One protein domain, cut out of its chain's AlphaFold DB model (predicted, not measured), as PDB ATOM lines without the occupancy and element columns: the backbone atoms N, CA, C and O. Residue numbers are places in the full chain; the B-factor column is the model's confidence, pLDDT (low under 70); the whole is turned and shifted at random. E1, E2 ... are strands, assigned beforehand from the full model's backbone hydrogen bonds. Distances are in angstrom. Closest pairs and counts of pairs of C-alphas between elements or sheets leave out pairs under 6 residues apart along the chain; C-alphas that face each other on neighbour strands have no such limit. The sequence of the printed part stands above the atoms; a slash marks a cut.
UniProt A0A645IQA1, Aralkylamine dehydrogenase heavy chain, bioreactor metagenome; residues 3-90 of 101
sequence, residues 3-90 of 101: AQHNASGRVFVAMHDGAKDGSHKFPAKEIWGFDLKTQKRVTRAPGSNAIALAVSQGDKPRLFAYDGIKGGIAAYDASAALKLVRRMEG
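AT A GLANCE: This is residues 3 to 90 of the 101 residues of the protein "Aralkylamine dehydrogenase heavy chain" of bioreactor metagenome (UniProt A0A645IQA1). One antiparallel sheet of seven strands is folded back on itself into two leaves, E1 E2 E3 and E5 E6 E7, with the long, bent strand E4 as the hinge between them. The sheet is strongly twisted and curled like part of a barrel, but it is not closed: E1 and E7 are its two edges. The printed part has 88 residues with seven named strands, E1 to E7, and no named helix, so the class is all strand. Along the chain and across the sheet the order is the same, a meander, each strand the antiparallel neighbour of the one before. The whole is compact, with a radius of gyration of the C-alphas of 12.6 A, and flat, spanning 32 by 31 by 16 A.

HOW THE PARTS SIT: E4, residues 41 to 55, bends by 132 degrees at residue 52. Its pairing is staggered: residues 41 to 50 pair with E3, residues 28 to 35, and residues 50 to 55 with E5, residues 62 to 67. N 45 and O 31 are 2.9 A apart and N 64 and O 54 2.8 A, both within hydrogen-bond range. In one leaf, E3 and E2, residues 10 to 15, form a hairpin at 158 degrees between directions, with N 13 and O 32 at 2.8 A. E2 and the edge strand E1, residues 3 to 5, form another at 161 degrees, with N 3 and O 12 at 2.9 A. In the other leaf, E5 and E6, residues 72 to 77, form a hairpin at 156 degrees, with N 65 and O 74 at 2.9 A. E6 and the edge strand E7, residues 83 to 89, form one at 161 degrees, with N 75 and O 86 at 2.8 A. The leaves face each other with 18 pairs of C-alphas within 11 A. The closest C-alphas of E1 and E4 are those of Ala 3 and Ala 54, 5.4 A. E1 and E7 are apart.

IN THESE COORDINATES: E1 begins at C-alpha 3 (75.303, 23.110, 67.157). E3 measures 19.7 A from first to last C-alpha, E7 18.0 A, E4 17.0 A and E6 16.8 A; E2 and E5 each measure 15.7 A, and E1 7.0 A. E4 begins at C-alpha 41 (89.062, 21.224, 63.434), and E7 ends at C-alpha 89 (73.304, 18.192, 87.805).

THE WHOLE: The C-alphas farthest apart are those of Thr 38 and Gly 90, 38.1 A. The link from E2 to E3, residues 16 to 27, is long; that from E4 to E5 is short and the others are tight. The printed part has no cut. Mean pLDDT of the printed part is 96.0, and no printed residue is under 70.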
ATOM      1  N   ALA A   3      75.754  21.758  66.814       97.81
ATOM      2  CA  ALA A   3      75.303  23.110  67.157       97.81
ATOM      3  C   ALA A   3      76.206  24.153  66.473       97.81
ATOM      4  O   ALA A   3      77.418  23.955  66.403       97.81
ATOM      5  N   GLN A   4      75.650  25.262  65.982       98.12
ATOM      6  CA  GLN A   4      76.398  26.281  65.235       98.12
ATOM      7  C   GLN A   4      76.344  27.641  65.929       98.12
ATOM      8  O   GLN A   4      75.273  28.111  66.298       98.12
ATOM      9  N   HIS A   5      77.501  28.289  66.064       98.44
ATOM     10  CA  HIS A   5      77.590  29.700  66.416       98.44
ATOM     11  C   HIS A   5      77.770  30.529  65.143       98.44
ATOM     12  O   HIS A   5      78.787  30.406  64.454       98.44
ATOM     13  N   ASN A   6      76.784  31.364  64.831       98.00
ATOM     14  CA  ASN A   6      76.679  32.020  63.532       98.00
ATOM     15  C   ASN A   6      77.778  33.061  63.320       98.00
ATOM     16  O   ASN A   6      78.479  33.011  62.311       98.00
ATOM     17  N   ALA A   7      77.983  33.958  64.287       97.69
ATOM     18  CA  ALA A   7      78.908  35.079  64.126       97.69
ATOM     19  C   ALA A   7      80.376  34.636  63.990       97.69
ATOM     20  O   ALA A   7      81.131  35.230  63.226       97.69
ATOM     21  N   SER A   8      80.786  33.571  64.692       97.62
ATOM     22  CA  SER A   8      82.158  33.048  64.581       97.62
ATOM     23  C   SER A   8      82.340  32.022  63.463       97.62
ATOM     24  O   SER A   8      83.467  31.590  63.230       97.62
ATOM     25  N   GLY A   9      81.257  31.589  62.804       98.00
ATOM     26  CA  GLY A   9      81.307  30.532  61.796       98.00
ATOM     27  C   GLY A   9      81.829  29.201  62.340       98.00
ATOM     28  O   GLY A   9      82.488  28.461  61.612       98.00
ATOM     29  N   ARG A  10      81.587  28.896  63.622       98.25
ATOM     30  CA  ARG A  10      82.005  27.628  64.238       98.25
ATOM     31  C   ARG A  10      80.838  26.662  64.354       98.25
ATOM     32  O   ARG A  10      79.769  27.035  64.834       98.25
ATOM     33  N   VAL A  11      81.075  25.402  63.999       98.44
ATOM     34  CA  VAL A  11      80.149  24.291  64.258       98.44
ATOM     35  C   VAL A  11      80.769  23.317  65.251       98.44
ATOM     36  O   VAL A  11      81.932  22.938  65.127       98.44
ATOM     37  N   PHE A  12      79.989  22.914  66.245       98.56
ATOM     38  CA  PHE A  12      80.351  21.931  67.253       98.56
ATOM     39  C   PHE A  12      79.602  20.636  66.969       98.56
ATOM     40  O   PHE A  12      78.399  20.660  66.737       98.56
ATOM     41  N   VAL A  13      80.306  19.510  66.980       97.69
ATOM     42  CA  VAL A  13      79.781  18.199  66.605       97.69
ATOM     43  C   VAL A  13      80.077  17.209  67.722       97.69
ATOM     44  O   VAL A  13      81.219  17.082  68.165       97.69
ATOM     45  N   ALA A  14      79.041  16.506  68.169       96.94
ATOM     46  CA  ALA A  14      79.178  15.375  69.076       96.94
ATOM     47  C   ALA A  14      79.704  14.155  68.313       96.94
ATOM     48  O   ALA A  14      79.125  13.755  67.301       96.94
ATOM     49  N   MET A  15      80.786  13.571  68.820       96.56
ATOM     50  CA  MET A  15      81.515  12.470  68.201       96.56
ATOM     51  C   MET A  15      81.582  11.262  69.139       96.56
ATOM     52  O   MET A  15      81.711  11.390  70.360       96.56
ATOM     53  N   HIS A  16      81.541  10.075  68.544       94.06
ATOM     54  CA  HIS A  16      81.734   8.797  69.219       94.06
ATOM     55  C   HIS A  16      82.654   7.913  68.364       94.06
ATOM     56  O   HIS A  16      82.689   8.049  67.139       94.06
ATOM     57  N   ASP A  17      83.422   7.035  69.006       90.69
ATOM     58  CA  ASP A  17      84.259   6.040  68.329       90.69
ATOM     59  C   ASP A  17      83.427   4.822  67.868       90.69
ATOM     60  O   ASP A  17      82.214   4.764  68.067       90.69
ATOM     61  N   GLY A  18      84.054   3.838  67.217       88.31
ATOM     62  CA  GLY A  18      83.384   2.574  66.884       88.31
ATOM     63  C   GLY A  18      82.191   2.735  65.937       88.31
ATOM     64  O   GLY A  18      81.082   2.313  66.265       88.31
ATOM     65  N   ALA A  19      82.425   3.360  64.779       89.12
ATOM     66  CA  ALA A  19      81.414   3.564  63.748       89.12
ATOM     67  C   ALA A  19      80.754   2.235  63.342       89.12
ATOM     68  O   ALA A  19      81.413   1.325  62.840       89.12
ATOM     69  N   LYS A  20      79.446   2.139  63.573       92.81
ATOM     70  CA  LYS A  20      78.572   1.043  63.146       92.81
ATOM     71  C   LYS A  20      77.138   1.552  63.085       92.81
ATOM     72  O   LYS A  20      76.833   2.607  63.646       92.81
ATOM     73  N   ASP A  21      76.247   0.812  62.437       91.75
ATOM     74  CA  ASP A  21      74.841   1.204  62.443       91.75
ATOM     75  C   ASP A  21      74.298   1.310  63.882       91.75
ATOM     76  O   ASP A  21      74.690   0.568  64.787       91.75
ATOM     77  N   GLY A  22      73.473   2.328  64.113       88.69
ATOM     78  CA  GLY A  22      72.974   2.708  65.434       88.69
ATOM     79  C   GLY A  22      73.971   3.423  66.359       88.69
ATOM     80  O   GLY A  22      73.522   4.046  67.320       88.69
ATOM     81  N   SER A  23      75.287   3.433  66.088       89.38
ATOM     82  CA  SER A  23      76.266   4.055  67.003       89.38
ATOM     83  C   SER A  23      76.121   5.572  67.132       89.38
ATOM     84  O   SER A  23      76.557   6.155  68.120       89.38
ATOM     85  N   HIS A  24      75.451   6.208  66.169       87.62
ATOM     86  CA  HIS A  24      75.096   7.628  66.197       87.62
ATOM     87  C   HIS A  24      74.096   7.998  67.310       87.62
ATOM     88  O   HIS A  24      73.868   9.184  67.538       87.62
ATOM     89  N   LYS A  25      73.495   7.007  67.986       89.50
ATOM     90  CA  LYS A  25      72.600   7.198  69.139       89.50
ATOM     91  C   LYS A  25      73.335   7.164  70.481       89.50
ATOM     92  O   LYS A  25      72.716   7.422  71.509       89.50
ATOM     93  N   PHE A  26      74.620   6.806  70.501       93.81
ATOM     94  CA  PHE A  26      75.375   6.736  71.747       93.81
ATOM     95  C   PHE A  26      75.794   8.131  72.230       93.81
ATOM     96  O   PHE A  26      76.101   8.994  71.401       93.81
ATOM     97  N   PRO A  27      75.838   8.357  73.558       95.12
ATOM     98  CA  PRO A  27      76.335   9.601  74.131       95.12
ATOM     99  C   PRO A  27      77.729   9.945  73.618       95.12
ATOM    100  O   PRO A  27      78.583   9.069  73.506       95.12
ATOM    101  N   ALA A  28      77.988  11.219  73.341       96.62
ATOM    102  CA  ALA A  28      79.265  11.648  72.788       96.62
ATOM    103  C   ALA A  28      80.439  11.321  73.725       96.62
ATOM    104  O   ALA A  28      80.432  11.682  74.907       96.62
ATOM    105  N   LYS A  29      81.495  10.720  73.169       96.69
ATOM    106  CA  LYS A  29      82.796  10.592  73.844       96.69
ATOM    107  C   LYS A  29      83.643  11.840  73.675       96.69
ATOM    108  O   LYS A  29      84.451  12.154  74.548       96.69
ATOM    109  N   GLU A  30      83.428  12.573  72.588       97.44
ATOM    110  CA  GLU A  30      84.139  13.810  72.287       97.44
ATOM    111  C   GLU A  30      83.207  14.857  71.692       97.44
ATOM    112  O   GLU A  30      82.217  14.535  71.040       97.44
ATOM    113  N   ILE A  31      83.567  16.123  71.869       98.44
ATOM    114  CA  ILE A  31      83.000  17.232  71.107       98.44
ATOM    115  C   ILE A  31      84.118  17.828  70.269       98.44
ATOM    116  O   ILE A  31      85.183  18.183  70.783       98.44
ATOM    117  N   TRP A  32      83.888  17.924  68.966       98.38
ATOM    118  CA  TRP A  32      84.802  18.577  68.036       98.38
ATOM    119  C   TRP A  32      84.211  19.913  67.615       98.38
ATOM    120  O   TRP A  32      83.013  20.004  67.381       98.38
ATOM    121  N   GLY A  33      85.041  20.944  67.498       98.38
ATOM    122  CA  GLY A  33      84.641  22.211  66.893       98.38
ATOM    123  C   GLY A  33      85.407  22.449  65.604       98.38
ATOM    124  O   GLY A  33      86.626  22.264  65.560       98.38
ATOM    125  N   PHE A  34      84.692  22.866  64.571       98.44
ATOM    126  CA  PHE A  34      85.222  23.181  63.255       98.44
ATOM    127  C   PHE A  34      84.983  24.645  62.927       98.44
ATOM    128  O   PHE A  34      83.926  25.192  63.234       98.44
ATOM    129  N   ASP A  35      85.962  25.259  62.279       98.19
ATOM    130  CA  ASP A  35      85.805  26.548  61.617       98.19
ATOM    131  C   ASP A  35      85.258  26.303  60.203       98.19
ATOM    132  O   ASP A  35      85.866  25.571  59.422       98.19
ATOM    133  N   LEU A  36      84.092  26.866  59.883       97.69
ATOM    134  CA  LEU A  36      83.390  26.600  58.621       97.69
ATOM    135  C   LEU A  36      84.084  27.226  57.407       97.69
ATOM    136  O   LEU A  36      83.952  26.709  56.300       97.69
ATOM    137  N   LYS A  37      84.847  28.307  57.602       97.88
ATOM    138  CA  LYS A  37      85.574  28.975  56.517       97.88
ATOM    139  C   LYS A  37      86.777  28.152  56.067       97.88
ATOM    140  O   LYS A  37      87.025  27.998  54.878       97.88
ATOM    141  N   THR A  38      87.546  27.654  57.026       98.12
ATOM    142  CA  THR A  38      88.785  26.903  56.788       98.12
ATOM    143  C   THR A  38      88.565  25.396  56.732       98.12
ATOM    144  O   THR A  38      89.471  24.675  56.325       98.12
ATOM    145  N   GLN A  39      87.393  24.921  57.167       97.75
ATOM    146  CA  GLN A  39      87.033  23.506  57.312       97.75
ATOM    147  C   GLN A  39      87.966  22.724  58.251       97.75
ATOM    148  O   GLN A  39      88.022  21.494  58.229       97.75
ATOM    149  N   LYS A  40      88.712  23.430  59.108       98.25
ATOM    150  CA  LYS A  40      89.662  22.821  60.039       98.25
ATOM    151  C   LYS A  40      89.011  22.579  61.389       98.25
ATOM    152  O   LYS A  40      88.254  23.409  61.893       98.25
ATOM    153  N   ARG A  41      89.371  21.462  62.022       98.06
ATOM    154  CA  ARG A  41      89.062  21.224  63.434       98.06
ATOM    155  C   ARG A  41      89.907  22.167  64.287       98.06
ATOM    156  O   ARG A  41      91.130  22.063  64.290       98.06
ATOM    157  N   VAL A  42      89.249  23.059  65.016       97.50
ATOM    158  CA  VAL A  42      89.877  24.076  65.874       97.50
ATOM    159  C   VAL A  42      89.835  23.708  67.353       97.50
ATOM    160  O   VAL A  42      90.547  24.297  68.159       97.50
ATOM    161  N   THR A  43      89.024  22.718  67.734       97.62
ATOM    162  CA  THR A  43      88.981  22.215  69.108       97.62
ATOM    163  C   THR A  43      88.516  20.760  69.167       97.62
ATOM    164  O   THR A  43      87.776  20.288  68.299       97.62
ATOM    165  N   ARG A  44      88.983  20.047  70.194       97.81
ATOM    166  CA  ARG A  44      88.583  18.694  70.593       97.81
ATOM    167  C   ARG A  44      88.512  18.695  72.116       97.81
ATOM    168  O   ARG A  44      89.487  19.070  72.761       97.81
ATOM    169  N   ALA A  45      87.376  18.301  72.671       97.31
ATOM    170  CA  ALA A  45      87.127  18.278  74.108       97.31
ATOM    171  C   ALA A  45      86.454  16.960  74.524       97.31
ATOM    172  O   ALA A  45      85.886  16.277  73.665       97.31
ATOM    173  N   PRO A  46      86.481  16.602  75.824       97.00
ATOM    174  CA  PRO A  46      85.689  15.491  76.341       97.00
ATOM    175  C   PRO A  46      84.207  15.665  76.002       97.00
ATOM    176  O   PRO A  46      83.678  16.773  76.078       97.00
ATOM    177  N   GLY A  47      83.540  14.569  75.645       96.81
ATOM    178  CA  GLY A  47      82.174  14.601  75.126       96.81
ATOM    179  C   GLY A  47      81.087  14.826  76.170       96.81
ATOM    180  O   GLY A  47      79.957  15.121  75.801       96.81
ATOM    181  N   SER A  48      81.411  14.681  77.459       96.62
ATOM    182  CA  SER A  48      80.473  14.841  78.580       96.62
ATOM    183  C   SER A  48      79.166  14.056  78.436       96.62
ATOM    184  O   SER A  48      78.129  14.497  78.921       96.62
ATOM    185  N   ASN A  49      79.231  12.886  77.789       95.62
ATOM    186  CA  ASN A  49      78.078  12.043  77.479       95.62
ATOM    187  C   ASN A  49      76.969  12.816  76.744       95.62
ATOM    188  O   ASN A  49      75.782  12.599  76.998       95.62
ATOM    189  N   ALA A  50      77.344  13.751  75.868       95.81
ATOM    190  CA  ALA A  50      76.378  14.631  75.233       95.81
ATOM    191  C   ALA A  50      75.393  13.842  74.360       95.81
ATOM    192  O   ALA A  50      75.815  13.155  73.426       95.81
ATOM    193  N   ILE A  51      74.094  13.998  74.620       94.19
ATOM    194  CA  ILE A  51      73.010  13.555  73.719       94.19
ATOM    195  C   ILE A  51      72.221  14.727  73.120       94.19
ATOM    196  O   ILE A  51      71.490  14.536  72.154       94.19
ATOM    197  N   ALA A  52      72.407  15.936  73.663       94.31
ATOM    198  CA  ALA A  52      71.928  17.204  73.118       94.31
ATOM    199  C   ALA A  52      73.061  18.255  73.177       94.31
ATOM    200  O   ALA A  52      73.850  18.264  74.128       94.31
ATOM    201  N   LEU A  53      73.150  19.131  72.168       97.06
ATOM    202  CA  LEU A  53      74.068  20.275  72.116       97.06
ATOM    203  C   LEU A  53      73.294  21.544  71.755       97.06
ATOM    204  O   LEU A  53      72.466  21.519  70.850       97.06
ATOM    205  N   ALA A  54      73.627  22.655  72.405       97.56
ATOM    206  CA  ALA A  54      73.150  23.988  72.043       97.56
ATOM    207  C   ALA A  54      74.268  25.013  72.255       97.56
ATOM    208  O   ALA A  54      75.091  24.847  73.153       97.56
ATOM    209  N   VAL A  55      74.324  26.072  71.449       98.31
ATOM    210  CA  VAL A  55      75.329  27.137  71.607       98.31
ATOM    211  C   VAL A  55      74.670  28.509  71.575       98.31
ATOM    212  O   VAL A  55      73.884  28.808  70.675       98.31
ATOM    213  N   SER A  56      74.970  29.339  72.575       98.19
ATOM    214  CA  SER A  56      74.431  30.701  72.658       98.19
ATOM    215  C   SER A  56      75.029  31.585  71.565       98.19
ATOM    216  O   SER A  56      76.219  31.457  71.285       98.19
ATOM    217  N   GLN A  57      74.253  32.528  71.025       97.75
ATOM    218  CA  GLN A  57      74.652  33.348  69.868       97.75
ATOM    219  C   GLN A  57      75.289  34.710  70.201       97.75
ATOM    220  O   GLN A  57      75.588  35.476  69.291       97.75
ATOM    221  N   GLY A  58      75.481  35.037  71.483       96.69
ATOM    222  CA  GLY A  58      76.143  36.281  71.894       96.69
ATOM    223  C   GLY A  58      77.671  36.242  71.754       96.69
ATOM    224  O   GLY A  58      78.270  35.174  71.663       96.69
ATOM    225  N   ASP A  59      78.315  37.410  71.857       95.81
ATOM    226  CA  ASP A  59      79.764  37.616  71.629       95.81
ATOM    227  C   ASP A  59      80.703  36.788  72.525       95.81
ATOM    228  O   ASP A  59      81.887  36.628  72.231       95.81
ATOM    229  N   LYS A  60      80.183  36.258  73.636       96.44
ATOM    230  CA  LYS A  60      80.875  35.323  74.533       96.44
ATOM    231  C   LYS A  60      80.141  33.983  74.509       96.44
ATOM    232  O   LYS A  60      79.416  33.676  75.463       96.44
ATOM    233  N   PRO A  61      80.257  33.210  73.416       97.75
ATOM    234  CA  PRO A  61      79.424  32.041  73.218       97.75
ATOM    235  C   PRO A  61      79.733  30.970  74.262       97.75
ATOM    236  O   PRO A  61      80.892  30.696  74.586       97.75
ATOM    237  N   ARG A  62      78.680  30.325  74.762       98.25
ATOM    238  CA  ARG A  62      78.758  29.118  75.576       98.25
ATOM    239  C   ARG A  62      78.161  27.948  74.822       98.25
ATOM    240  O   ARG A  62      77.054  28.055  74.299       98.25
ATOM    241  N   LEU A  63      78.884  26.833  74.802       98.44
ATOM    242  CA  LEU A  63      78.361  25.551  74.346       98.44
ATOM    243  C   LEU A  63      77.800  24.796  75.552       98.44
ATOM    244  O   LEU A  63      78.492  24.616  76.552       98.44
ATOM    245  N   PHE A  64      76.567  24.329  75.437       97.62
ATOM    246  CA  PHE A  64      75.883  23.505  76.422       97.62
ATOM    247  C   PHE A  64      75.778  22.080  75.892       97.62
ATOM    248  O   PHE A  64      75.346  21.864  74.758       97.62
ATOM    249  N   ALA A  65      76.177  21.119  76.717       97.00
ATOM    250  CA  ALA A  65      76.103  19.696  76.438       97.00
ATOM    251  C   ALA A  65      75.278  19.006  77.521       97.00
ATOM    252  O   ALA A  65      75.647  19.047  78.697       97.00
ATOM    253  N   TYR A  66      74.174  18.379  77.119       96.00
ATOM    254  CA  TYR A  66      73.345  17.610  78.037       96.00
ATOM    255  C   TYR A  66      73.875  16.182  78.173       96.00
ATOM    256  O   TYR A  66      73.921  15.437  77.191       96.00
ATOM    257  N   ASP A  67      74.258  15.817  79.390       95.06
ATOM    258  CA  ASP A  67      74.725  14.498  79.788       95.06
ATOM    259  C   ASP A  67      73.544  13.526  79.868       95.06
ATOM    260  O   ASP A  67      72.800  13.501  80.851       95.06
ATOM    261  N   GLY A  68      73.407  12.694  78.835       92.00
ATOM    262  CA  GLY A  68      72.331  11.710  78.723       92.00
ATOM    263  C   GLY A  68      72.456  10.500  79.650       92.00
ATOM    264  O   GLY A  68      71.594   9.631  79.609       92.00
ATOM    265  N   ILE A  69      73.526  10.410  80.446       91.88
ATOM    266  CA  ILE A  69      73.752   9.314  81.399       91.88
ATOM    267  C   ILE A  69      73.477   9.768  82.831       91.88
ATOM    268  O   ILE A  69      72.932   9.006  83.622       91.88
ATOM    269  N   LYS A  70      73.873  10.996  83.179       91.31
ATOM    270  CA  LYS A  70      73.781  11.525  84.549       91.31
ATOM    271  C   LYS A  70      72.673  12.550  84.762       91.31
ATOM    272  O   LYS A  70      72.439  12.931  85.903       91.31
ATOM    273  N   GLY A  71      72.023  13.018  83.699       92.69
ATOM    274  CA  GLY A  71      70.975  14.028  83.808       92.69
ATOM    275  C   GLY A  71      71.513  15.394  84.229       92.69
ATOM    276  O   GLY A  71      71.100  15.963  85.239       92.69
ATOM    277  N   GLY A  72      72.487  15.921  83.487       94.25
ATOM    278  CA  GLY A  72      73.156  17.183  83.816       94.25
ATOM    279  C   GLY A  72      73.553  17.990  82.585       94.25
ATOM    280  O   GLY A  72      73.564  17.480  81.473       94.25
ATOM    281  N   ILE A  73      73.914  19.257  82.773       95.81
ATOM    282  CA  ILE A  73      74.403  20.141  81.709       95.81
ATOM    283  C   ILE A  73      75.843  20.545  82.007       95.81
ATOM    284  O   ILE A  73      76.131  21.171  83.030       95.81
ATOM    285  N   ALA A  74      76.748  20.238  81.081       97.44
ATOM    286  CA  ALA A  74      78.084  20.817  81.027       97.44
ATOM    287  C   ALA A  74      78.062  22.078  80.149       97.44
ATOM    288  O   ALA A  74      77.642  22.029  78.994       97.44
ATOM    289  N   ALA A  75      78.521  23.203  80.692       97.94
ATOM    290  CA  ALA A  75      78.642  24.472  79.985       97.94
ATOM    291  C   ALA A  75      80.117  24.806  79.752       97.94
ATOM    292  O   ALA A  75      80.913  24.870  80.697       97.94
ATOM    293  N   TYR A  76      80.468  25.063  78.498       98.50
ATOM    294  CA  TYR A  76      81.815  25.389  78.052       98.50
ATOM    295  C   TYR A  76      81.877  26.823  77.538       98.50
ATOM    296  O   TYR A  76      80.956  27.272  76.862       98.50
ATOM    297  N   ASP A  77      82.983  27.515  77.793       98.19
ATOM    298  CA  ASP A  77      83.369  28.691  77.017       98.19
ATOM    299  C   ASP A  77      83.715  28.232  75.595       98.19
ATOM    300  O   ASP A  77      84.528  27.319  75.421       98.19
ATOM    301  N   ALA A  78      83.071  28.834  74.596       97.94
ATOM    302  CA  ALA A  78      83.235  28.524  73.179       97.94
ATOM    303  C   ALA A  78      83.873  29.678  72.378       97.94
ATOM    304  O   ALA A  78      83.905  29.643  71.143       97.94
ATOM    305  N   SER A  79      84.421  30.687  73.065       96.38
ATOM    306  CA  SER A  79      85.102  31.838  72.456       96.38
ATOM    307  C   SER A  79      86.409  31.416  71.771       96.38
ATOM    308  O   SER A  79      86.796  31.961  70.735       96.38
ATOM    309  N   ALA A  80      87.058  30.358  72.263       94.88
ATOM    310  CA  ALA A  80      88.266  29.759  71.692       94.88
ATOM    311  C   ALA A  80      88.188  28.219  71.743       94.88
ATOM    312  O   ALA A  80      87.160  27.639  71.390       94.88
ATOM    313  N   ALA A  81      89.268  27.548  72.157       95.69
ATOM    314  CA  ALA A  81      89.211  26.132  72.496       95.69
ATOM    315  C   ALA A  81      88.215  25.912  73.645       95.69
ATOM    316  O   ALA A  81      88.195  26.691  74.599       95.69
ATOM    317  N   LEU A  82      87.407  24.852  73.549       98.00
ATOM    318  CA  LEU A  82      86.376  24.567  74.543       98.00
ATOM    319  C   LEU A  82      86.989  24.396  75.934       98.00
ATOM    320  O   LEU A  82      87.832  23.524  76.153       98.00
ATOM    321  N   LYS A  83      86.517  25.203  76.885       97.56
ATOM    322  CA  LYS A  83      86.916  25.124  78.293       97.56
ATOM    323  C   LYS A  83      85.681  24.950  79.158       97.56
ATOM    324  O   LYS A  83      84.783  25.781  79.101       97.56
ATOM    325  N   LEU A  84      85.635  23.892  79.967       97.62
ATOM    326  CA  LEU A  84      84.530  23.686  80.904       97.62
ATOM    327  C   LEU A  84      84.495  24.847  81.909       97.62
ATOM    328  O   LEU A  84      85.495  25.132  82.567       97.62
ATOM    329  N   VAL A  85      83.347  25.511  82.015       97.62
ATOM    330  CA  VAL A  85      83.128  26.644  82.928       97.62
ATOM    331  C   VAL A  85      82.305  26.205  84.125       97.62
ATOM    332  O   VAL A  85      82.600  26.565  85.263       97.62
ATOM    333  N   ARG A  86      81.245  25.435  83.873       96.44
ATOM    334  CA  ARG A  86      80.298  25.019  84.902       96.44
ATOM    335  C   ARG A  86      79.662  23.697  84.520       96.44
ATOM    336  O   ARG A  86      79.485  23.399  83.343       96.44
ATOM    337  N   ARG A  87      79.262  22.948  85.539       96.06
ATOM    338  CA  ARG A  87      78.362  21.816  85.401       96.06
ATOM    339  C   ARG A  87      77.182  21.971  86.352       96.06
ATOM    340  O   ARG A  87      77.351  22.472  87.465       96.06
ATOM    341  N   MET A  88      76.001  21.608  85.876       94.62
ATOM    342  CA  MET A  88      74.754  21.545  86.631       94.62
ATOM    343  C   MET A  88      74.258  20.106  86.582       94.62
ATOM    344  O   MET A  88      74.267  19.509  85.511       94.62
ATOM    345  N   GLU A  89      73.849  19.552  87.714       93.69
ATOM    346  CA  GLU A  89      73.304  18.192  87.805       93.69
ATOM    347  C   GLU A  89      71.804  18.259  88.118       93.69
ATOM    348  O   GLU A  89      71.314  19.300  88.563       93.69
ATOM    349  N   GLY A  90      71.086  17.154  87.915       88.06
ATOM    350  CA  GLY A  90      69.658  17.052  88.228       88.06
ATOM    351  C   GLY A  90      68.754  17.799  87.245       88.06
ATOM    352  O   GLY A  90      67.671  18.242  87.619       88.06
TER     353      GLY A  90